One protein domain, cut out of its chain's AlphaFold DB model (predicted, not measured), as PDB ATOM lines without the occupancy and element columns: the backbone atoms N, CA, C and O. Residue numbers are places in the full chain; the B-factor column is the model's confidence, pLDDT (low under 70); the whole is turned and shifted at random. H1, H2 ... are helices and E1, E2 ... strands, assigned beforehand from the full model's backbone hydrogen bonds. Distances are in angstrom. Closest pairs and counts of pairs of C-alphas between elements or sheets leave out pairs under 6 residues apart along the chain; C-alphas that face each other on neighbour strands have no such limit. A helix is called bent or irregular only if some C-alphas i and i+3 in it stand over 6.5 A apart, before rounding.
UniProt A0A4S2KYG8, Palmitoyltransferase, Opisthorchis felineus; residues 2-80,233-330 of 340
ATOM      1  N   PHE A   2     145.735  88.507 156.627       49.69
ATOM      2  CA  PHE A   2     147.183  88.740 156.654       49.69
ATOM      3  C   PHE A   2     147.747  88.577 155.236       49.69
ATOM      4  O   PHE A   2     147.598  87.517 154.639       49.69
ATOM      5  N   PHE A   3     148.357  89.623 154.675       56.56
ATOM      6  CA  PHE A   3     148.945  89.558 153.334       56.56
ATOM      7  C   PHE A   3     150.266  88.775 153.395       56.56
ATOM      8  O   PHE A   3     151.252  89.264 153.957       56.56
ATOM      9  N   ILE A   4     150.278  87.556 152.856       69.50
ATOM     10  CA  ILE A   4     151.490  86.751 152.665       69.50
ATOM     11  C   ILE A   4     151.954  86.981 151.216       69.50
ATOM     12  O   ILE A   4     151.158  86.765 150.301       69.50
ATOM     13  N   PRO A   5     153.183  87.476 150.978       70.00
ATOM     14  CA  PRO A   5     153.720  87.626 149.629       70.00
ATOM     15  C   PRO A   5     153.819  86.276 148.910       70.00
ATOM     16  O   PRO A   5     154.004  85.242 149.548       70.00
ATOM     17  N   SER A   6     153.750  86.293 147.578       71.38
ATOM     18  CA  SER A   6     154.060  85.106 146.774       71.38
ATOM     19  C   SER A   6     155.504  84.660 147.017       71.38
ATOM     20  O   SER A   6     156.406  85.498 147.078       71.38
ATOM     21  N   ALA A   7     155.742  83.346 147.053       71.69
ATOM     22  CA  ALA A   7     157.087  82.770 147.141       71.69
ATOM     23  C   ALA A   7     158.001  83.189 145.968       71.69
ATOM     24  O   ALA A   7     159.221  83.112 146.076       71.69
ATOM     25  N   THR A   8     157.417  83.668 144.866       77.56
ATOM     26  CA  THR A   8     158.134  84.168 143.685       77.56
ATOM     27  C   THR A   8     158.601  85.628 143.796       77.56
ATOM     28  O   THR A   8     159.327  86.084 142.918       77.56
ATOM     29  N   ASP A   9     158.235  86.363 144.857       77.88
ATOM     30  CA  ASP A   9     158.711  87.729 145.132       77.88
ATOM     31  C   ASP A   9     159.736  87.722 146.288       77.88
ATOM     32  O   ASP A   9     159.364  87.869 147.460       77.88
ATOM     33  N   PRO A  10     161.045  87.566 146.004       79.12
ATOM     34  CA  PRO A  10     162.071  87.459 147.043       79.12
ATOM     35  C   PRO A  10     162.196  88.733 147.893       79.12
ATOM     36  O   PRO A  10     162.550  88.665 149.075       79.12
ATOM     37  N   ILE A  11     161.883  89.904 147.327       81.31
ATOM     38  CA  ILE A  11     161.924  91.184 148.045       81.31
ATOM     39  C   ILE A  11     160.724  91.281 148.989       81.31
ATOM     40  O   ILE A  11     160.887  91.628 150.165       81.31
ATOM     41  N   GLY A  12     159.528  90.945 148.501       80.19
ATOM     42  CA  GLY A  12     158.310  90.862 149.304       80.19
ATOM     43  C   GLY A  12     158.460  89.887 150.468       80.19
ATOM     44  O   GLY A  12     158.166  90.252 151.611       80.19
ATOM     45  N   MET A  13     159.007  88.698 150.210       83.12
ATOM     46  CA  MET A  13     159.286  87.679 151.227       83.12
ATOM     47  C   MET A  13     160.266  88.173 152.299       83.12
ATOM     48  O   MET A  13     160.004  88.005 153.492       83.12
ATOM     49  N   ARG A  14     161.353  88.857 151.909       85.56
ATOM     50  CA  ARG A  14     162.291  89.463 152.870       85.56
ATOM     51  C   ARG A  14     161.599  90.498 153.757       85.56
ATOM     52  O   ARG A  14     161.760  90.465 154.975       85.56
ATOM     53  N   LYS A  15     160.807  91.404 153.172       84.44
ATOM     54  CA  LYS A  15     160.062  92.424 153.936       84.44
ATOM     55  C   LYS A  15     159.037  91.797 154.877       84.44
ATOM     56  O   LYS A  15     158.864  92.276 155.994       84.44
ATOM     57  N   TRP A  16     158.369  90.732 154.445       85.06
ATOM     58  CA  TRP A  16     157.440  89.990 155.291       85.06
ATOM     59  C   TRP A  16     158.154  89.325 156.467       85.06
ATOM     60  O   TRP A  16     157.703  89.486 157.597       85.06
ATOM     61  N   SER A  17     159.298  88.679 156.227       88.81
ATOM     62  CA  SER A  17     160.120  88.090 157.290       88.81
ATOM     63  C   SER A  17     160.530  89.138 158.330       88.81
ATOM     64  O   SER A  17     160.270  88.957 159.517       88.81
ATOM     65  N   ILE A  18     161.023  90.304 157.890       90.50
ATOM     66  CA  ILE A  18     161.367  91.421 158.788       90.50
ATOM     67  C   ILE A  18     160.163  91.846 159.640       90.50
ATOM     68  O   ILE A  18     160.305  92.041 160.847       90.50
ATOM     69  N   ARG A  19     158.965  91.948 159.047       91.88
ATOM     70  CA  ARG A  19     157.739  92.286 159.791       91.88
ATOM     71  C   ARG A  19     157.420  91.264 160.877       91.88
ATOM     72  O   ARG A  19     157.039  91.664 161.972       91.88
ATOM     73  N   GLN A  20     157.575  89.971 160.597       93.38
ATOM     74  CA  GLN A  20     157.355  88.939 161.613       93.38
ATOM     75  C   GLN A  20     158.419  88.993 162.710       93.38
ATOM     76  O   GLN A  20     158.065  88.940 163.885       93.38
ATOM     77  N   CYS A  21     159.692  89.191 162.357       95.62
ATOM     78  CA  CYS A  21     160.771  89.332 163.334       95.62
ATOM     79  C   CYS A  21     160.523  90.497 164.300       95.62
ATOM     80  O   CYS A  21     160.671  90.322 165.504       95.62
ATOM     81  N   VAL A  22     160.095  91.660 163.796       96.19
ATOM     82  CA  VAL A  22     159.785  92.826 164.642       96.19
ATOM     83  C   VAL A  22     158.623  92.538 165.597       96.19
ATOM     84  O   VAL A  22     158.704  92.882 166.775       96.19
ATOM     85  N   ARG A  23     157.576  91.844 165.130       96.25
ATOM     86  CA  ARG A  23     156.430  91.466 165.977       96.25
ATOM     87  C   ARG A  23     156.810  90.465 167.056       96.25
ATOM     88  O   ARG A  23     156.451  90.651 168.216       96.25
ATOM     89  N   ILE A  24     157.561  89.430 166.684       96.62
ATOM     90  CA  ILE A  24     158.060  88.422 167.624       96.62
ATOM     91  C   ILE A  24     158.964  89.086 168.660       96.62
ATOM     92  O   ILE A  24     158.798  88.831 169.851       96.62
ATOM     93  N   LEU A  25     159.868  89.974 168.234       96.62
ATOM     94  CA  LEU A  25     160.737  90.726 169.135       96.62
ATOM     95  C   LEU A  25     159.922  91.547 170.140       96.62
ATOM     96  O   LEU A  25     160.175  91.447 171.337       96.62
ATOM     97  N   HIS A  26     158.923  92.308 169.684       96.69
ATOM     98  CA  HIS A  26     158.086  93.118 170.569       96.69
ATOM     99  C   HIS A  26     157.346  92.266 171.611       96.69
ATOM    100  O   HIS A  26     157.411  92.563 172.805       96.69
ATOM    101  N   ILE A  27     156.701  91.175 171.178       97.12
ATOM    102  CA  ILE A  27     156.002  90.245 172.078       97.12
ATOM    103  C   ILE A  27     156.987  89.633 173.083       97.12
ATOM    104  O   ILE A  27     156.700  89.584 174.277       97.12
ATOM    105  N   SER A  28     158.165  89.216 172.615       97.19
ATOM    106  CA  SER A  28     159.195  88.596 173.456       97.19
ATOM    107  C   SER A  28     159.696  89.558 174.530       97.19
ATOM    108  O   SER A  28     159.811  89.169 175.687       97.19
ATOM    109  N   VAL A  29     159.940  90.824 174.175       95.81
ATOM    110  CA  VAL A  29     160.353  91.866 175.125       95.81
ATOM    111  C   VAL A  29     159.257  92.133 176.159       95.81
ATOM    112  O   VAL A  29     159.546  92.164 177.352       95.81
ATOM    113  N   CYS A  30     157.997  92.264 175.733       96.88
ATOM    114  CA  CYS A  30     156.881  92.495 176.654       96.88
ATOM    115  C   CYS A  30     156.706  91.338 177.648       96.88
ATOM    116  O   CYS A  30     156.519  91.568 178.841       96.88
ATOM    117  N   LEU A  31     156.805  90.091 177.178       96.56
ATOM    118  CA  LEU A  31     156.740  88.912 178.045       96.56
ATOM    119  C   LEU A  31     157.946  88.827 178.985       96.56
ATOM    120  O   LEU A  31     157.768  88.527 180.163       96.56
ATOM    121  N   ALA A  32     159.152  89.120 178.494       95.50
ATOM    122  CA  ALA A  32     160.372  89.093 179.297       95.50
ATOM    123  C   ALA A  32     160.339  90.106 180.452       95.50
ATOM    124  O   ALA A  32     160.877  89.813 181.514       95.50
ATOM    125  N   ILE A  33     159.686  91.255 180.259       95.19
ATOM    126  CA  ILE A  33     159.461  92.254 181.311       95.19
ATOM    127  C   ILE A  33     158.471  91.727 182.358       95.19
ATOM    128  O   ILE A  33     158.734  91.800 183.545       95.19
ATOM    129  N   VAL A  34     157.344  91.134 181.957       95.88
ATOM    130  CA  VAL A  34     156.322  90.697 182.932       95.88
ATOM    131  C   VAL A  34     156.713  89.415 183.678       95.88
ATOM    132  O   VAL A  34     156.270  89.180 184.805       95.88
ATOM    133  N   LEU A  35     157.551  88.570 183.076       94.12
ATOM    134  CA  LEU A  35     157.887  87.252 183.609       94.12
ATOM    135  C   LEU A  35     158.550  87.291 185.005       94.12
ATOM    136  O   LEU A  35     158.104  86.530 185.867       94.12
ATOM    137  N   PRO A  36     159.543  88.157 185.301       92.69
ATOM    138  CA  PRO A  36     160.075  88.331 186.652       92.69
ATOM    139  C   PRO A  36     159.006  88.628 187.705       92.69
ATOM    140  O   PRO A  36     159.047  88.023 188.777       92.69
ATOM    141  N   LEU A  37     158.017  89.481 187.401       94.50
ATOM    142  CA  LEU A  37     156.920  89.755 188.333       94.50
ATOM    143  C   LEU A  37     156.048  88.521 188.579       94.50
ATOM    144  O   LEU A  37     155.528  88.365 189.677       94.50
ATOM    145  N   LEU A  38     155.874  87.634 187.601       94.19
ATOM    146  CA  LEU A  38     155.076  86.420 187.795       94.19
ATOM    147  C   LEU A  38     155.849  85.317 188.526       94.19
ATOM    148  O   LEU A  38     155.265  84.602 189.336       94.19
ATOM    149  N   LEU A  39     157.147  85.162 188.255       92.69
ATOM    150  CA  LEU A  39     157.947  84.044 188.773       92.69
ATOM    151  C   LEU A  39     158.576  84.308 190.147       92.69
ATOM    152  O   LEU A  39     158.903  83.361 190.863       92.69
ATOM    153  N   ARG A  40     158.783  85.573 190.526       92.75
ATOM    154  CA  ARG A  40     159.317  85.961 191.842       92.75
ATOM    155  C   ARG A  40     158.185  86.341 192.796       92.75
ATOM    156  O   ARG A  40     157.114  86.702 192.323       92.75
ATOM    157  N   PRO A  41     158.417  86.335 194.125       92.81
ATOM    158  CA  PRO A  41     157.451  86.811 195.119       92.81
ATOM    159  C   PRO A  41     157.252  88.340 195.039       92.81
ATOM    160  O   PRO A  41     157.628  89.093 195.933       92.81
ATOM    161  N   SER A  42     156.656  88.800 193.945       95.44
ATOM    162  CA  SER A  42     156.307  90.188 193.669       95.44
ATOM    163  C   SER A  42     154.881  90.500 194.145       95.44
ATOM    164  O   SER A  42     154.125  89.605 194.539       95.44
ATOM    165  N   ALA A  43     154.483  91.770 194.074       94.38
ATOM    166  CA  ALA A  43     153.097  92.187 194.264       94.38
ATOM    167  C   ALA A  43     152.145  91.450 193.305       94.38
ATOM    168  O   ALA A  43     151.148  90.890 193.753       94.38
ATOM    169  N   LEU A  44     152.497  91.361 192.016       95.81
ATOM    170  CA  LEU A  44     151.682  90.685 191.002       95.81
ATOM    171  C   LEU A  44     151.547  89.181 191.275       95.81
ATOM    172  O   LEU A  44     150.457  88.622 191.159       95.81
ATOM    173  N   HIS A  45     152.639  88.530 191.688       95.88
ATOM    174  CA  HIS A  45     152.626  87.112 192.045       95.88
ATOM    175  C   HIS A  45     151.657  86.843 193.197       95.88
ATOM    176  O   HIS A  45     150.856  85.913 193.130       95.88
ATOM    177  N   ARG A  46     151.692  87.670 194.250       95.50
ATOM    178  CA  ARG A  46     150.787  87.519 195.400       95.50
ATOM    179  C   ARG A  46     149.327  87.767 195.020       95.50
ATOM    180  O   ARG A  46     148.461  87.007 195.444       95.50
ATOM    181  N   MET A  47     149.064  88.767 194.178       95.75
ATOM    182  CA  MET A  47     147.717  89.061 193.679       95.75
ATOM    183  C   MET A  47     147.105  87.866 192.937       95.75
ATOM    184  O   MET A  47     145.952  87.523 193.188       95.75
ATOM    185  N   ILE A  48     147.882  87.215 192.063       94.75
ATOM    186  CA  ILE A  48     147.399  86.129 191.197       94.75
ATOM    187  C   ILE A  48     147.422  84.769 191.904       94.75
ATOM    188  O   ILE A  48     146.416  84.067 191.904       94.75
ATOM    189  N   PHE A  49     148.554  84.380 192.495       95.19
ATOM    190  CA  PHE A  49     148.761  83.017 193.004       95.19
ATOM    191  C   PHE A  49     148.408  82.856 194.482       95.19
ATOM    192  O   PHE A  49     147.959  81.786 194.882       95.19
ATOM    193  N   ALA A  50     148.585  83.904 195.293       92.88
ATOM    194  CA  ALA A  50     148.186  83.891 196.704       92.88
ATOM    195  C   ALA A  50     146.780  84.478 196.931       92.88
ATOM    196  O   ALA A  50     146.280  84.443 198.052       92.88
ATOM    197  N   GLY A  51     146.147  85.020 195.883       91.81
ATOM    198  CA  GLY A  51     144.781  85.539 195.931       91.81
ATOM    199  C   GLY A  51     144.601  86.772 196.816       91.81
ATOM    200  O   GLY A  51     143.485  87.031 197.255       91.81
ATOM    201  N   THR A  52     145.666  87.540 197.091       93.25
ATOM    202  CA  THR A  52     145.567  88.726 197.965       93.25
ATOM    203  C   THR A  52     144.663  89.803 197.373       93.25
ATOM    204  O   THR A  52     144.003  90.521 198.114       93.25
ATOM    205  N   ASP A  53     144.658  89.919 196.040       94.06
ATOM    206  CA  ASP A  53     143.775  90.805 195.283       94.06
ATOM    207  C   ASP A  53     143.642  90.308 193.834       94.06
ATOM    208  O   ASP A  53     144.335  90.750 192.910       94.06
ATOM    209  N   ILE A  54     142.774  89.315 193.645       94.06
ATOM    210  CA  ILE A  54     142.624  88.639 192.352       94.06
ATOM    211  C   ILE A  54     142.038  89.560 191.274       94.06
ATOM    212  O   ILE A  54     142.367  89.409 190.100       94.06
ATOM    213  N   ILE A  55     141.210  90.541 191.655       95.56
ATOM    214  CA  ILE A  55     140.576  91.466 190.709       95.56
ATOM    215  C   ILE A  55     141.644  92.348 190.063       95.56
ATOM    216  O   ILE A  55     141.674  92.462 188.834       95.56
ATOM    217  N   HIS A  56     142.558  92.920 190.853       94.81
ATOM    218  CA  HIS A  56     143.659  93.718 190.310       94.81
ATOM    219  C   HIS A  56     144.636  92.865 189.494       94.81
ATOM    220  O   HIS A  56     145.044  93.283 188.407       94.81
ATOM    221  N   GLY A  57     144.950  91.649 189.957       95.94
ATOM    222  CA  GLY A  57     145.795  90.706 189.216       95.94
ATOM    223  C   GLY A  57     145.223  90.347 187.838       95.94
ATOM    224  O   GLY A  57     145.916  90.464 186.827       95.94
ATOM    225  N   VAL A  58     143.941  89.976 187.770       95.69
ATOM    226  CA  VAL A  58     143.250  89.665 186.504       95.69
ATOM    227  C   VAL A  58     143.140  90.903 185.617       95.69
ATOM    228  O   VAL A  58     143.399  90.814 184.417       95.69
ATOM    229  N   SER A  59     142.824  92.068 186.189       97.06
ATOM    230  CA  SER A  59     142.735  93.329 185.439       97.06
ATOM    231  C   SER A  59     144.059  93.684 184.762       97.06
ATOM    232  O   SER A  59     144.065  94.078 183.594       97.06
ATOM    233  N   TYR A  60     145.186  93.483 185.451       98.00
ATOM    234  CA  TYR A  60     146.517  93.668 184.872       98.00
ATOM    235  C   TYR A  60     146.761  92.716 183.691       98.00
ATOM    236  O   TYR A  60     147.186  93.160 182.624       98.00
ATOM    237  N   VAL A  61     146.443  91.424 183.843       96.88
ATOM    238  CA  VAL A  61     146.613  90.420 182.772       96.88
ATOM    239  C   VAL A  61     145.756  90.756 181.549       96.88
ATOM    240  O   VAL A  61     146.243  90.680 180.420       96.88
ATOM    241  N   VAL A  62     144.505  91.177 181.753       97.44
ATOM    242  CA  VAL A  62     143.612  91.610 180.667       97.44
ATOM    243  C   VAL A  62     144.160  92.858 179.975       97.44
ATOM    244  O   VAL A  62     144.183  92.909 178.744       97.44
ATOM    245  N   CYS A  63     144.646  93.843 180.734       97.81
ATOM    246  CA  CYS A  63     145.234  95.062 180.179       97.81
ATOM    247  C   CYS A  63     146.495  94.756 179.351       97.81
ATOM    248  O   CYS A  63     146.616  95.222 178.218       97.81
ATOM    249  N   PHE A  64     147.377  93.888 179.860       98.31
ATOM    250  CA  PHE A  64     148.565  93.407 179.150       98.31
ATOM    251  C   PHE A  64     148.210  92.652 177.860       98.31
ATOM    252  O   PHE A  64     148.773  92.913 176.798       98.31
ATOM    253  N   ALA A  65     147.236  91.741 177.906       98.12
ATOM    254  CA  ALA A  65     146.781  91.044 176.704       98.12
ATOM    255  C   ALA A  65     146.185  92.025 175.679       98.12
ATOM    256  O   ALA A  65     146.461  91.931 174.482       98.12
ATOM    257  N   THR A  66     145.417  93.008 176.150       98.00
ATOM    258  CA  THR A  66     144.808  94.039 175.301       98.00
ATOM    259  C   THR A  66     145.868  94.931 174.651       98.00
ATOM    260  O   THR A  66     145.732  95.259 173.472       98.00
ATOM    261  N   SER A  67     146.956  95.276 175.353       98.19
ATOM    262  CA  SER A  67     148.054  96.055 174.766       98.19
ATOM    263  C   SER A  67     148.764  95.287 173.642       98.19
ATOM    264  O   SER A  67     149.043  95.866 172.591       98.19
ATOM    265  N   LEU A  68     148.965  93.972 173.799       98.12
ATOM    266  CA  LEU A  68     149.514  93.115 172.738       98.12
ATOM    267  C   LEU A  68     148.573  93.019 171.529       98.12
ATOM    268  O   LEU A  68     149.024  93.094 170.385       98.12
ATOM    269  N   VAL A  69     147.263  92.897 171.756       97.94
ATOM    270  CA  VAL A  69     146.271  92.904 170.667       97.94
ATOM    271  C   VAL A  69     146.286  94.245 169.932       97.94
ATOM    272  O   VAL A  69     146.323  94.261 168.701       97.94
ATOM    273  N   ALA A  70     146.332  95.367 170.653       97.50
ATOM    274  CA  ALA A  70     146.424  96.697 170.052       97.50
ATOM    275  C   ALA A  70     147.700  96.861 169.207       97.50
ATOM    276  O   ALA A  70     147.625  97.357 168.079       97.50
ATOM    277  N   TYR A  71     148.847  96.367 169.690       98.19
ATOM    278  CA  TYR A  71     150.085  96.305 168.908       98.19
ATOM    279  C   TYR A  71     149.914  95.492 167.615       98.19
ATOM    280  O   TYR A  71     150.332  95.921 166.532       98.19
ATOM    281  N   MET A  72     149.270  94.324 167.692       97.50
ATOM    282  CA  MET A  72     149.024  93.486 166.516       97.50
ATOM    283  C   MET A  72     148.104  94.177 165.509       97.50
ATOM    284  O   MET A  72     148.388  94.141 164.311       97.50
ATOM    285  N   ILE A  73     147.057  94.863 165.971       95.94
ATOM    286  CA  ILE A  73     146.176  95.656 165.107       95.94
ATOM    287  C   ILE A  73     146.978  96.771 164.426       95.94
ATOM    288  O   ILE A  73     146.982  96.840 163.199       95.94
ATOM    289  N   ALA A  74     147.716  97.591 165.180       95.75
ATOM    290  CA  ALA A  74     148.493  98.703 164.624       95.75
ATOM    291  C   ALA A  74     149.571  98.234 163.622       95.75
ATOM    292  O   ALA A  74     149.734  98.820 162.547       95.75
ATOM    293  N   SER A  75     150.279  97.142 163.934       95.88
ATOM    294  CA  SER A  75     151.356  96.598 163.092       95.88
ATOM    295  C   SER A  75     150.859  95.827 161.864       95.88
ATOM    296  O   SER A  75     151.612  95.661 160.897       95.88
ATOM    297  N   CYS A  76     149.620  95.328 161.876       93.69
ATOM    298  CA  CYS A  76     149.039  94.563 160.767       93.69
ATOM    299  C   CYS A  76     148.052  95.361 159.915       93.69
ATOM    300  O   CYS A  76     147.786  94.951 158.783       93.69
ATOM    301  N   ALA A  77     147.512  96.464 160.433       93.75
ATOM    302  CA  ALA A  77     146.562  97.296 159.714       93.75
ATOM    303  C   ALA A  77     147.172  97.877 158.429       93.75
ATOM    304  O   ALA A  77     148.349  98.248 158.374       93.75
ATOM    305  N   ASP A  78     146.344  97.971 157.388       93.44
ATOM    306  CA  ASP A  78     146.668  98.763 156.207       93.44
ATOM    307  C   ASP A  78     146.720 100.242 156.626       93.44
ATOM    308  O   ASP A  78     145.714 100.749 157.119       93.44
ATOM    309  N   PRO A  79     147.849 100.948 156.443       94.81
ATOM    310  CA  PRO A  79     147.942 102.374 156.747       94.81
ATOM    311  C   PRO A  79     147.108 103.256 155.815       94.81
ATOM    312  O   PRO A  79     146.944 104.441 156.086       94.81
ATOM    313  N   GLY A  80     146.584 102.699 154.721       94.31
ATOM    314  CA  GLY A  80     145.918 103.444 153.661       94.31
ATOM    315  C   GLY A  80     146.827 103.594 152.449       94.31
ATOM    316  O   GLY A  80     147.089 104.710 151.997       94.31
ATOM    317  N   TRP A 233     159.304 100.086 164.692       95.69
ATOM    318  CA  TRP A 233     158.747  99.259 165.773       95.69
ATOM    319  C   TRP A 233     157.472  98.500 165.387       95.69
ATOM    320  O   TRP A 233     157.162  97.460 165.966       95.69
ATOM    321  N   LEU A 234     156.746  98.996 164.382       96.12
ATOM    322  CA  LEU A 234     155.622  98.285 163.769       96.12
ATOM    323  C   LEU A 234     156.035  97.501 162.514       96.12
ATOM    324  O   LEU A 234     155.230  96.731 161.989       96.12
ATOM    325  N   ALA A 235     157.243  97.749 161.990       95.56
ATOM    326  CA  ALA A 235     157.661  97.374 160.638       95.56
ATOM    327  C   ALA A 235     156.624  97.763 159.559       95.56
ATOM    328  O   ALA A 235     156.429  97.065 158.553       95.56
ATOM    329  N   ASN A 236     155.929  98.880 159.784       95.75
ATOM    330  CA  ASN A 236     154.810  99.332 158.969       95.75
ATOM    331  C   ASN A 236     154.750 100.862 158.927       95.75
ATOM    332  O   ASN A 236     155.273 101.563 159.793       95.75
ATOM    333  N   CYS A 237     154.108 101.376 157.887       98.12
ATOM    334  CA  CYS A 237     153.795 102.788 157.792       98.12
ATOM    335  C   CYS A 237     152.645 103.139 158.764       98.12
ATOM    336  O   CYS A 237     151.784 102.299 159.033       98.12
ATOM    337  N   VAL A 238     152.635 104.367 159.282       98.31
ATOM    338  CA  VAL A 238     151.502 104.978 159.989       98.31
ATOM    339  C   VAL A 238     150.897 106.028 159.058       98.31
ATOM    340  O   VAL A 238     151.611 106.874 158.512       98.31
ATOM    341  N   GLY A 239     149.595 105.930 158.822       96.69
ATOM    342  CA  GLY A 239     148.857 106.788 157.903       96.69
ATOM    343  C   GLY A 239     147.372 106.825 158.237       96.69
ATOM    344  O   GLY A 239     146.959 106.411 159.320       96.69
ATOM    345  N   GLU A 240     146.561 107.305 157.299       93.69
ATOM    346  CA  GLU A 240     145.129 107.562 157.495       93.69
ATOM    347  C   GLU A 240     144.368 106.436 158.213       93.69
ATOM    348  O   GLU A 240     143.634 106.692 159.167       93.69
ATOM    349  N   ARG A 241     144.542 105.187 157.768       93.62
ATOM    350  CA  ARG A 241     143.676 104.068 158.178       93.62
ATOM    351  C   ARG A 241     144.152 103.322 159.422       93.62
ATOM    352  O   ARG A 241     143.414 102.482 159.928       93.62
ATOM    353  N   ASN A 242     145.354 103.610 159.924       96.38
ATOM    354  CA  ASN A 242     145.887 102.975 161.134       96.38
ATOM    355  C   ASN A 242     146.422 103.956 162.188       96.38
ATOM    356  O   ASN A 242     146.874 103.502 163.237       96.38
ATOM    357  N   HIS A 243     146.350 105.273 161.961       95.81
ATOM    358  CA  HIS A 243     146.823 106.271 162.924       95.81
ATOM    359  C   HIS A 243     146.104 106.168 164.280       95.81
ATOM    360  O   HIS A 243     146.748 106.198 165.324       95.81
ATOM    361  N   SER A 244     144.781 105.969 164.286       95.31
ATOM    362  CA  SER A 244     144.006 105.765 165.521       95.31
ATOM    363  C   SER A 244     144.447 104.510 166.280       95.31
ATOM    364  O   SER A 244     144.692 104.572 167.482       95.31
ATOM    365  N   ALA A 245     144.620 103.389 165.574       96.50
ATOM    366  CA  ALA A 245     145.125 102.149 166.154       96.50
ATOM    367  C   ALA A 245     146.536 102.324 166.737       96.50
ATOM    368  O   ALA A 245     146.823 101.788 167.803       96.50
ATOM    369  N   PHE A 246     147.397 103.101 166.072       97.69
ATOM    370  CA  PHE A 246     148.723 103.446 166.578       97.69
ATOM    371  C   PHE A 246     148.656 104.251 167.883       97.69
ATOM    372  O   PHE A 246     149.343 103.894 168.836       97.69
ATOM    373  N   VAL A 247     147.798 105.274 167.970       97.25
ATOM    374  CA  VAL A 247     147.628 106.065 169.203       97.25
ATOM    375  C   VAL A 247     147.076 105.202 170.344       97.25
ATOM    376  O   VAL A 247     147.632 105.230 171.437       97.25
ATOM    377  N   VAL A 248     146.058 104.368 170.088       97.62
ATOM    378  CA  VAL A 248     145.515 103.426 171.088       97.62
ATOM    379  C   VAL A 248     146.587 102.447 171.571       97.62
ATOM    380  O   VAL A 248     146.707 102.210 172.774       97.62
ATOM    381  N   PHE A 249     147.403 101.915 170.657       98.00
ATOM    382  CA  PHE A 249     148.557 101.085 171.000       98.00
ATOM    383  C   PHE A 249     149.528 101.829 171.929       98.00
ATOM    384  O   PHE A 249     149.865 101.294 172.984       98.00
ATOM    385  N   LEU A 250     149.938 103.056 171.590       98.12
ATOM    386  CA  LEU A 250     150.842 103.846 172.432       98.12
ATOM    387  C   LEU A 250     150.252 104.103 173.824       98.12
ATOM    388  O   LEU A 250     150.961 103.971 174.821       98.12
ATOM    389  N   THR A 251     148.959 104.428 173.908       98.31
ATOM    390  CA  THR A 251     148.273 104.659 175.186       98.31
ATOM    391  C   THR A 251     148.257 103.403 176.049       98.31
ATOM    392  O   THR A 251     148.665 103.459 177.208       98.31
ATOM    393  N   LEU A 252     147.838 102.259 175.502       98.31
ATOM    394  CA  LEU A 252     147.802 101.000 176.251       98.31
ATOM    395  C   LEU A 252     149.204 100.538 176.655       98.31
ATOM    396  O   LEU A 252     149.392 100.071 177.777       98.31
ATOM    397  N   GLN A 253     150.197 100.720 175.780       97.81
ATOM    398  CA  GLN A 253     151.585 100.381 176.076       97.81
ATOM    399  C   GLN A 253     152.166 101.264 177.189       97.81
ATOM    400  O   GLN A 253     152.887 100.765 178.051       97.81
ATOM    401  N   MET A 254     151.837 102.557 177.205       97.88
ATOM    402  CA  MET A 254     152.225 103.470 178.280       97.88
ATOM    403  C   MET A 254     151.564 103.071 179.608       97.88
ATOM    404  O   MET A 254     152.246 102.990 180.629       97.88
ATOM    405  N   LEU A 255     150.254 102.795 179.600       98.00
ATOM    406  CA  LEU A 255     149.511 102.408 180.804       98.00
ATOM    407  C   LEU A 255     150.070 101.128 181.426       98.00
ATOM    408  O   LEU A 255     150.321 101.102 182.631       98.00
ATOM    409  N   ILE A 256     150.294 100.087 180.616       98.19
ATOM    410  CA  ILE A 256     150.828  98.831 181.141       98.19
ATOM    411  C   ILE A 256     152.255  99.012 181.656       98.19
ATOM    412  O   ILE A 256     152.549  98.532 182.740       98.19
ATOM    413  N   LEU A 257     153.103  99.779 180.960       98.00
ATOM    414  CA  LEU A 257     154.487 100.031 181.369       98.00
ATOM    415  C   LEU A 257     154.562 100.690 182.752       98.00
ATOM    416  O   LEU A 257     155.284 100.205 183.627       98.00
ATOM    417  N   TRP A 258     153.803 101.766 182.977       98.06
ATOM    418  CA  TRP A 258     153.806 102.451 184.273       98.06
ATOM    419  C   TRP A 258     153.151 101.612 185.376       98.06
ATOM    420  O   TRP A 258     153.621 101.640 186.515       98.06
ATOM    421  N   TRP A 259     152.130 100.810 185.052       98.25
ATOM    422  CA  TRP A 259     151.554  99.860 186.008       98.25
ATOM    423  C   TRP A 259     152.569  98.767 186.386       98.25
ATOM    424  O   TRP A 259     152.763  98.501 187.573       98.25
ATOM    425  N   THR A 260     153.296  98.190 185.425       98.12
ATOM    426  CA  THR A 260     154.375  97.228 185.699       98.12
ATOM    427  C   THR A 260     155.447  97.842 186.596       98.12
ATOM    428  O   THR A 260     155.852  97.218 187.575       98.12
ATOM    429  N   MET A 261     155.852  99.087 186.331       97.75
ATOM    430  CA  MET A 261     156.837  99.786 187.158       97.75
ATOM    431  C   MET A 261     156.341  99.990 188.595       97.75
ATOM    432  O   MET A 261     157.091  99.758 189.543       97.75
ATOM    433  N   TYR A 262     155.072 100.367 188.774       97.94
ATOM    434  CA  TYR A 262     154.453 100.471 190.096       97.94
ATOM    435  C   TYR A 262     154.436  99.125 190.839       97.94
ATOM    436  O   TYR A 262     154.734  99.071 192.037       97.94
ATOM    437  N   LEU A 263     154.131  98.026 190.141       97.56
ATOM    438  CA  LEU A 263     154.153  96.683 190.725       97.56
ATOM    439  C   LEU A 263     155.578  96.251 191.098       97.56
ATOM    440  O   LEU A 263     155.768  95.683 192.175       97.56
ATOM    441  N   ALA A 264     156.575  96.551 190.262       97.25
ATOM    442  CA  ALA A 264     157.985  96.289 190.554       97.25
ATOM    443  C   ALA A 264     158.455  97.084 191.785       97.25
ATOM    444  O   ALA A 264     159.041  96.512 192.703       97.25
ATOM    445  N   TRP A 265     158.106  98.372 191.870       97.44
ATOM    446  CA  TRP A 265     158.384  99.213 193.039       97.44
ATOM    447  C   TRP A 265     157.741  98.662 194.317       97.44
ATOM    448  O   TRP A 265     158.403  98.503 195.341       97.44
ATOM    449  N   SER A 266     156.466  98.276 194.241       96.25
ATOM    450  CA  SER A 266     155.712  97.687 195.361       96.25
ATOM    451  C   SER A 266     156.200  96.285 195.760       96.25
ATOM    452  O   SER A 266     155.725  95.708 196.740       96.25
ATOM    453  N   SER A 267     157.126  95.710 194.989       96.19
ATOM    454  CA  SER A 267     157.744  94.408 195.257       96.19
ATOM    455  C   SER A 267     159.080  94.516 195.988       96.19
ATOM    456  O   SER A 267     159.637  93.481 196.352       96.19
ATOM    457  N   ILE A 268     159.583  95.734 196.228       96.50
ATOM    458  CA  ILE A 268     160.820  95.952 196.979       96.50
ATOM    459  C   ILE A 268     160.624  95.522 198.438       96.50
ATOM    460  O   ILE A 268     159.709  95.979 199.124       96.50
ATOM    461  N   VAL A 269     161.506  94.648 198.924       94.88
ATOM    462  CA  VAL A 269     161.468  94.104 200.287       94.88
ATOM    463  C   VAL A 269     162.501  94.823 201.160       94.88
ATOM    464  O   VAL A 269     163.683  94.854 200.798       94.88
ATOM    465  N   PRO A 270     162.110  95.386 202.318       94.62
ATOM    466  CA  PRO A 270     163.059  95.984 203.248       94.62
ATOM    467  C   PRO A 270     163.929  94.905 203.909       94.62
ATOM    468  O   PRO A 270     163.462  93.813 204.231       94.62
ATOM    469  N   ASN A 271     165.205  95.211 204.134       94.62
ATOM    470  CA  ASN A 271     166.121  94.357 204.883       94.62
ATOM    471  C   ASN A 271     167.185  95.228 205.566       94.62
ATOM    472  O   ASN A 271     167.591  96.246 205.009       94.62
ATOM    473  N   TYR A 272     167.602  94.847 206.775       92.50
ATOM    474  CA  TYR A 272     168.566  95.609 207.572       92.50
ATOM    475  C   TYR A 272     170.002  95.484 207.039       92.50
ATOM    476  O   TYR A 272     170.774  96.438 207.104       92.50
ATOM    477  N   LEU A 273     170.364  94.323 206.484       96.69
ATOM    478  CA  LEU A 273     171.677  94.109 205.881       96.69
ATOM    479  C   LEU A 273     171.648  94.534 204.414       96.69
ATOM    480  O   LEU A 273     170.863  94.023 203.616       96.69
ATOM    481  N   TRP A 274     172.548  95.443 204.041       94.88
ATOM    482  CA  TRP A 274     172.592  95.998 202.685       94.88
ATOM    483  C   TRP A 274     172.860  94.935 201.608       94.88
ATOM    484  O   TRP A 274     172.282  94.980 200.524       94.88
ATOM    485  N   THR A 275     173.681  93.930 201.920       95.06
ATOM    486  CA  THR A 275     173.983  92.803 201.024       95.06
ATOM    487  C   THR A 275     172.751  91.946 200.732       95.06
ATOM    488  O   THR A 275     172.501  91.584 199.581       95.06
ATOM    489  N   ASP A 276     171.954  91.650 201.759       95.12
ATOM    490  CA  ASP A 276     170.707  90.898 201.628       95.12
ATOM    491  C   ASP A 276     169.637  91.727 200.920       95.12
ATOM    492  O   ASP A 276     168.977  91.222 200.008       95.12
ATOM    493  N   TRP A 277     169.511  93.008 201.279       96.06
ATOM    494  CA  TRP A 277     168.610  93.943 200.609       96.06
ATOM    495  C   TRP A 277     168.895  94.002 199.108       96.06
ATOM    496  O   TRP A 277     167.984  93.828 198.298       96.06
ATOM    497  N   PHE A 278     170.158  94.188 198.720       96.31
ATOM    498  CA  PHE A 278     170.526  94.265 197.312       96.31
ATOM    499  C   PHE A 278     170.254  92.939 196.597       96.31
ATOM    500  O   PHE A 278     169.622  92.932 195.543       96.31
ATOM    501  N   ARG A 279     170.632  91.797 197.187       94.25
ATOM    502  CA  ARG A 279     170.374  90.469 196.602       94.25
ATOM    503  C   ARG A 279     168.884  90.218 196.343       94.25
ATOM    504  O   ARG A 279     168.542  89.604 195.334       94.25
ATOM    505  N   LEU A 280     168.009  90.665 197.244       93.56
ATOM    506  CA  LEU A 280     166.560  90.488 197.121       93.56
ATOM    507  C   LEU A 280     165.932  91.434 196.089       93.56
ATOM    508  O   LEU A 280     164.973  91.046 195.425       93.56
ATOM    509  N   ASN A 281     166.480  92.643 195.930       95.88
ATOM    510  CA  ASN A 281     165.845  93.716 195.157       95.88
ATOM    511  C   ASN A 281     166.517  94.030 193.811       95.88
ATOM    512  O   ASN A 281     165.904  94.697 192.982       95.88
ATOM    513  N   VAL A 282     167.738  93.545 193.550       95.38
ATOM    514  CA  VAL A 282     168.531  93.915 192.359       95.38
ATOM    515  C   VAL A 282     167.785  93.698 191.041       95.38
ATOM    516  O   VAL A 282     167.869  94.536 190.151       95.38
ATOM    517  N   LEU A 283     167.002  92.623 190.917       94.50
ATOM    518  CA  LEU A 283     166.235  92.356 189.697       94.50
ATOM    519  C   LEU A 283     165.100  93.369 189.492       94.50
ATOM    520  O   LEU A 283     164.938  93.854 188.378       94.50
ATOM    521  N   PHE A 284     164.376  93.740 190.555       96.19
ATOM    522  CA  PHE A 284     163.341  94.777 190.483       96.19
ATOM    523  C   PHE A 284     163.945  96.156 190.194       96.19
ATOM    524  O   PHE A 284     163.362  96.933 189.448       96.19
ATOM    525  N   LEU A 285     165.138  96.455 190.720       96.31
ATOM    526  CA  LEU A 285     165.847  97.702 190.413       96.31
ATOM    527  C   LEU A 285     166.272  97.771 188.941       96.31
ATOM    528  O   LEU A 285     166.045  98.791 188.292       96.31
ATOM    529  N   ILE A 286     166.848  96.689 188.402       96.19
ATOM    530  CA  ILE A 286     167.197  96.592 186.974       96.19
ATOM    531  C   ILE A 286     165.944  96.774 186.118       96.19
ATOM    532  O   ILE A 286     165.957  97.544 185.160       96.19
ATOM    533  N   GLU A 287     164.855  96.103 186.481       96.06
ATOM    534  CA  GLU A 287     163.579  96.217 185.791       96.06
ATOM    535  C   GLU A 287     163.032  97.651 185.800       96.06
ATOM    536  O   GLU A 287     162.702  98.176 184.739       96.06
ATOM    537  N   ILE A 288     163.002  98.321 186.956       97.62
ATOM    538  CA  ILE A 288     162.564  99.722 187.065       97.62
ATOM    539  C   ILE A 288     163.423 100.628 186.176       97.62
ATOM    540  O   ILE A 288     162.885 101.477 185.470       97.62
ATOM    541  N   ILE A 289     164.746 100.436 186.156       97.81
ATOM    542  CA  ILE A 289     165.650 101.221 185.303       97.81
ATOM    543  C   ILE A 289     165.334 100.994 183.818       97.81
ATOM    544  O   ILE A 289     165.210 101.961 183.064       97.81
ATOM    545  N   VAL A 290     165.158  99.741 183.392       96.81
ATOM    546  CA  VAL A 290     164.792  99.403 182.005       96.81
ATOM    547  C   VAL A 290     163.440 100.019 181.633       96.81
ATOM    548  O   VAL A 290     163.316 100.632 180.570       96.81
ATOM    549  N   LEU A 291     162.447  99.919 182.519       97.62
ATOM    550  CA  LEU A 291     161.124 100.513 182.330       97.62
ATOM    551  C   LEU A 291     161.197 102.038 182.240       97.62
ATOM    552  O   LEU A 291     160.528 102.606 181.388       97.62
ATOM    553  N   MET A 292     162.043 102.708 183.023       97.62
ATOM    554  CA  MET A 292     162.243 104.161 182.931       97.62
ATOM    555  C   MET A 292     162.878 104.580 181.600       97.62
ATOM    556  O   MET A 292     162.407 105.527 180.967       97.62
ATOM    557  N   ILE A 293     163.910 103.855 181.149       97.56
ATOM    558  CA  ILE A 293     164.604 104.125 179.878       97.56
ATOM    559  C   ILE A 293     163.640 104.024 178.689       97.56
ATOM    560  O   ILE A 293     163.740 104.814 177.752       97.56
ATOM    561  N   ILE A 294     162.699 103.080 178.722       95.88
ATOM    562  CA  ILE A 294     161.712 102.882 177.648       95.88
ATOM    563  C   ILE A 294     160.480 103.784 177.847       95.88
ATOM    564  O   ILE A 294     159.938 104.335 176.886       95.88
ATOM    565  N   GLY A 295     160.037 103.954 179.091       96.62
ATOM    566  CA  GLY A 295     158.788 104.612 179.467       96.62
ATOM    567  C   GLY A 295     158.802 106.119 179.287       96.62
ATOM    568  O   GLY A 295     157.808 106.683 178.822       96.62
ATOM    569  N   VAL A 296     159.926 106.776 179.584       97.25
ATOM    570  CA  VAL A 296     160.048 108.230 179.404       97.25
ATOM    571  C   VAL A 296     159.938 108.614 177.919       97.25
ATOM    572  O   VAL A 296     159.039 109.394 177.593       97.25
ATOM    573  N   PRO A 297     160.726 108.040 176.982       97.19
ATOM    574  CA  PRO A 297     160.563 108.318 175.554       97.19
ATOM    575  C   PRO A 297     159.175 107.961 175.020       97.19
ATOM    576  O   PRO A 297     158.626 108.712 174.216       97.19
ATOM    577  N   LEU A 298     158.582 106.850 175.474       97.00
ATOM    578  CA  LEU A 298     157.238 106.447 175.054       97.00
ATOM    579  C   LEU A 298     156.172 107.466 175.488       97.00
ATOM    580  O   LEU A 298     155.276 107.790 174.710       97.00
ATOM    581  N   THR A 299     156.292 107.999 176.703       97.69
ATOM    582  CA  THR A 299     155.379 109.023 177.233       97.69
ATOM    583  C   THR A 299     155.511 110.330 176.451       97.69
ATOM    584  O   THR A 299     154.502 110.919 176.063       97.69
ATOM    585  N   VAL A 300     156.742 110.751 176.136       97.94
ATOM    586  CA  VAL A 300     156.996 111.928 175.283       97.94
ATOM    587  C   VAL A 300     156.435 111.717 173.874       97.94
ATOM    588  O   VAL A 300     155.779 112.609 173.337       97.94
ATOM    589  N   LEU A 301     156.628 110.531 173.292       97.06
ATOM    590  CA  LEU A 301     156.094 110.176 171.977       97.06
ATOM    591  C   LEU A 301     154.561 110.238 171.954       97.06
ATOM    592  O   LEU A 301     153.987 110.812 171.027       97.06
ATOM    593  N   LEU A 302     153.888 109.695 172.975       97.31
ATOM    594  CA  LEU A 302     152.432 109.785 173.087       97.31
ATOM    595  C   LEU A 302     151.973 111.241 173.240       97.31
ATOM    596  O   LEU A 302     151.016 111.639 172.577       97.31
ATOM    597  N   GLY A 303     152.661 112.043 174.059       97.50
ATOM    598  CA  GLY A 303     152.375 113.472 174.205       97.50
ATOM    599  C   GLY A 303     152.478 114.218 172.873       97.50
ATOM    600  O   GLY A 303     151.559 114.948 172.497       97.50
ATOM    601  N   PHE A 304     153.539 113.956 172.107       97.12
ATOM    602  CA  PHE A 304     153.736 114.529 170.778       97.12
ATOM    603  C   PHE A 304     152.622 114.129 169.798       97.12
ATOM    604  O   PHE A 304     152.011 114.998 169.183       97.12
ATOM    605  N   HIS A 305     152.283 112.840 169.694       96.56
ATOM    606  CA  HIS A 305     151.198 112.399 168.806       96.56
ATOM    607  C   HIS A 305     149.812 112.869 169.260       96.56
ATOM    608  O   HIS A 305     148.942 113.092 168.419       96.56
ATOM    609  N   THR A 306     149.606 113.068 170.564       94.56
ATOM    610  CA  THR A 306     148.378 113.675 171.095       94.56
ATOM    611  C   THR A 306     148.276 115.130 170.650       94.56
ATOM    612  O   THR A 306     147.242 115.529 170.120       94.56
ATOM    613  N   TYR A 307     149.360 115.906 170.774       94.62
ATOM    614  CA  TYR A 307     149.424 117.273 170.254       94.62
ATOM    615  C   TYR A 307     149.148 117.320 168.744       94.62
ATOM    616  O   TYR A 307     148.310 118.102 168.302       94.62
ATOM    617  N   LEU A 308     149.790 116.452 167.958       93.44
ATOM    618  CA  LEU A 308     149.572 116.383 166.512       93.44
ATOM    619  C   LEU A 308     148.118 116.060 166.154       93.44
ATOM    620  O   LEU A 308     147.560 116.688 165.254       93.44
ATOM    621  N   ALA A 309     147.497 115.118 166.869       91.06
ATOM    622  CA  ALA A 309     146.102 114.748 166.660       91.06
ATOM    623  C   ALA A 309     145.151 115.913 166.966       91.06
ATOM    624  O   ALA A 309     144.269 116.194 166.158       91.06
ATOM    625  N   LEU A 310     145.365 116.619 168.083       90.00
ATOM    626  CA  LEU A 310     144.585 117.805 168.453       90.00
ATOM    627  C   LEU A 310     144.780 118.945 167.452       90.00
ATOM    628  O   LEU A 310     143.828 119.619 167.080       90.00
ATOM    629  N   ALA A 311     146.006 119.116 166.965       88.44
ATOM    630  CA  ALA A 311     146.330 120.097 165.949       88.44
ATOM    631  C   ALA A 311     146.020 119.609 164.527       88.44
ATOM    632  O   ALA A 311     146.412 120.286 163.598       88.44
ATOM    633  N   SER A 312     145.393 118.452 164.288       90.31
ATOM    634  CA  SER A 312     145.136 117.913 162.933       90.31
ATOM    635  C   SER A 312     146.359 117.848 161.986       90.31
ATOM    636  O   SER A 312     146.212 117.790 160.755       90.31
ATOM    637  N   LYS A 313     147.574 117.800 162.546       90.88
ATOM    638  CA  LYS A 313     148.860 117.733 161.834       90.88
ATOM    639  C   LYS A 313     149.385 116.301 161.809       90.88
ATOM    640  O   LYS A 313     149.087 115.493 162.681       90.88
ATOM    641  N   THR A 314     150.190 115.988 160.805       94.06
ATOM    642  CA  THR A 314     151.045 114.795 160.799       94.06
ATOM    643  C   THR A 314     152.456 115.145 161.265       94.06
ATOM    644  O   THR A 314     152.913 116.292 161.169       94.06
ATOM    645  N   THR A 315     153.194 114.134 161.710       95.38
ATOM    646  CA  THR A 315     154.629 114.215 161.988       95.38
ATOM    647  C   THR A 315     155.380 114.720 160.760       95.38
ATOM    648  O   THR A 315     156.248 115.583 160.870       95.38
ATOM    649  N   TRP A 316     155.015 114.232 159.570       94.25
ATOM    650  CA  TRP A 316     155.625 114.663 158.316       94.25
ATOM    651  C   TRP A 316     155.426 116.156 158.039       94.25
ATOM    652  O   TRP A 316     156.385 116.831 157.676       94.25
ATOM    653  N   GLU A 317     154.216 116.677 158.238       91.56
ATOM    654  CA  GLU A 317     153.918 118.106 158.064       91.56
ATOM    655  C   GLU A 317     154.695 118.988 159.034       91.56
ATOM    656  O   GLU A 317     155.104 120.086 158.674       91.56
ATOM    657  N   THR A 318     154.956 118.478 160.235       91.19
ATOM    658  CA  THR A 318     155.726 119.195 161.254       91.19
ATOM    659  C   THR A 318     157.222 119.202 160.931       91.19
ATOM    660  O   THR A 318     157.876 120.233 161.031       91.19
ATOM    661  N   VAL A 319     157.782 118.061 160.524       91.44
ATOM    662  CA  VAL A 319     159.233 117.905 160.308       91.44
ATOM    663  C   VAL A 319     159.684 118.422 158.939       91.44
ATOM    664  O   VAL A 319     160.841 118.797 158.762       91.44
ATOM    665  N   ALA A 320     158.800 118.407 157.944       89.19
ATOM    666  CA  ALA A 320     159.133 118.745 156.566       89.19
ATOM    667  C   ALA A 320     158.325 119.925 156.026       89.19
ATOM    668  O   ALA A 320     158.116 119.988 154.816       89.19
ATOM    669  N   TYR A 321     157.906 120.840 156.905       85.75
ATOM    670  CA  TYR A 321     157.107 122.024 156.583       85.75
ATOM    671  C   TYR A 321     157.598 122.736 155.310       85.75
ATOM    672  O   TYR A 321     156.894 122.762 154.302       85.75
ATOM    673  N   GLU A 322     158.874 123.130 155.293       84.00
ATOM    674  CA  GLU A 322     159.536 123.819 154.168       84.00
ATOM    675  C   GLU A 322     159.550 123.036 152.846       84.00
ATOM    676  O   GLU A 322     159.672 123.596 151.758       84.00
ATOM    677  N   LYS A 323     159.454 121.705 152.916       85.06
ATOM    678  CA  LYS A 323     159.513 120.815 151.744       85.06
ATOM    679  C   LYS A 323     158.129 120.542 151.159       85.06
ATOM    680  O   LYS A 323     158.013 119.841 150.151       85.06
ATOM    681  N   ILE A 324     157.071 121.010 151.815       84.94
ATOM    682  CA  ILE A 324     155.695 120.719 151.445       84.94
ATOM    683  C   ILE A 324     155.131 121.930 150.708       84.94
ATOM    684  O   ILE A 324     154.871 122.973 151.296       84.94
ATOM    685  N   ALA A 325     154.904 121.759 149.403       81.00
ATOM    686  CA  ALA A 325     154.496 122.836 148.499       81.00
ATOM    687  C   ALA A 325     153.288 123.648 148.997       81.00
ATOM    688  O   ALA A 325     153.287 124.865 148.870       81.00
ATOM    689  N   TYR A 326     152.292 122.993 149.600       78.69
ATOM    690  CA  TYR A 326     151.083 123.662 150.089       78.69
ATOM    691  C   TYR A 326     151.229 124.335 151.460       78.69
ATOM    692  O   TYR A 326     150.352 125.098 151.844       78.69
ATOM    693  N   LEU A 327     152.298 124.042 152.204       82.38
ATOM    694  CA  LEU A 327     152.588 124.678 153.493       82.38
ATOM    695  C   LEU A 327     153.553 125.855 153.339       82.38
ATOM    696  O   LEU A 327     153.460 126.814 154.085       82.38
ATOM    697  N   ARG A 328     154.422 125.821 152.324       75.56
ATOM    698  CA  ARG A 328     155.431 126.861 152.060       75.56
ATOM    699  C   ARG A 328     154.856 128.274 151.882       75.56
ATOM    700  O   ARG A 328     155.572 129.249 152.054       75.56
ATOM    701  N   HIS A 329     153.597 128.383 151.466       71.50
ATOM    702  CA  HIS A 329     152.930 129.663 151.205       71.50
ATOM    703  C   HIS A 329     152.069 130.151 152.376       71.50
ATOM    704  O   HIS A 329     151.450 131.204 152.268       71.50
ATOM    705  N   LEU A 330     152.003 129.380 153.462       74.06
ATOM    706  CA  LEU A 330     151.250 129.727 154.657       74.06
ATOM    707  C   LEU A 330     152.193 130.341 155.693       74.06
ATOM    708  O   LEU A 330     153.340 129.906 155.809       74.06
TER     709      LEU A 330
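This is residues 2 to 80 and 233 to 330 of the 340 residues of the protein "Palmitoyltransferase" of Opisthorchis felineus (UniProt A0A4S2KYG8). The longest helix, H5, is kinked and packs along H4, and H3 packs along H4 too, with H4 between them; H1 belongs loosely to this group of long helices. The short H2 packs across one end of H3, while H6 follows the far end of H5, and residues 6 to 11 stick out. The printed part has 177 residues with six named helices and one named strand, in the order H1 H2 H3 E1 H4 H5 H6: mostly helix. It is loose, with a radius of gyration of the C-alphas of 20.5 A and spans of 67 by 46 by 32 A.

H5, residues 274 to 310, is 49.3 A long, from C-alpha 274 at (172.592, 95.998, 202.685) to C-alpha 310 at (144.585, 117.805, 168.453). It is irregular, C-alphas 280 and 283 being 7.7 A apart, with a kink of 57 degrees near residue 281. H4 is residues 243 to 265, 33.0 A, and H3 residues 54 to 76, 32.8 A. H1, residues 10 to 39, 42.1 A, begins at (162.071, 87.459, 147.043); it is only just irregular, C-alphas 33 and 36 being 6.7 A apart, with a kink of 31 degrees near residue 33. H2 is residues 43 to 49, H6 residues 315 to 319, and E1, residues 236 to 238, pairs with no named strand.

H4 and H5 form a helical hairpin, touching closest at the C-alphas of Ala 264 and Phe 284, 5.6 A, at a shallow tilt of 22 degrees, opposite ways. H4 touches H3 at the C-alphas of Phe 249 and Ala 70, 5.0 A. H1, H3 and H4 are an up-and-down bundle, each running against the one before; H1 only just touches H3, with 3 pairs of C-alphas within 8 A, the closest Ile 27 and Leu 68, 7.1 A. H2 touches H3, about perpendicular at 79 degrees, at the C-alphas of Met 47 and Gly 57, 5.1 A. H6 is close to H5 but not clearly touching, the C-alphas of Thr 315 and Leu 308 being 7.1 A apart. Every O i to N i+4 pair is within hydrogen-bond range in H2, H3, H4 and H6, but 24 of 26 in H1 and 30 of 33 in H5.

The C-alphas farthest apart, of Leu 273 and His 329, are 67.9 A apart. Residues 81 to 232 are not printed; C-alphas 80 and 233 are 18.1 A apart across the cut. Of the links that are printed whole, none is long. The mean pLDDT of the printed part is 93.0, with residues 2 to 4 under 70.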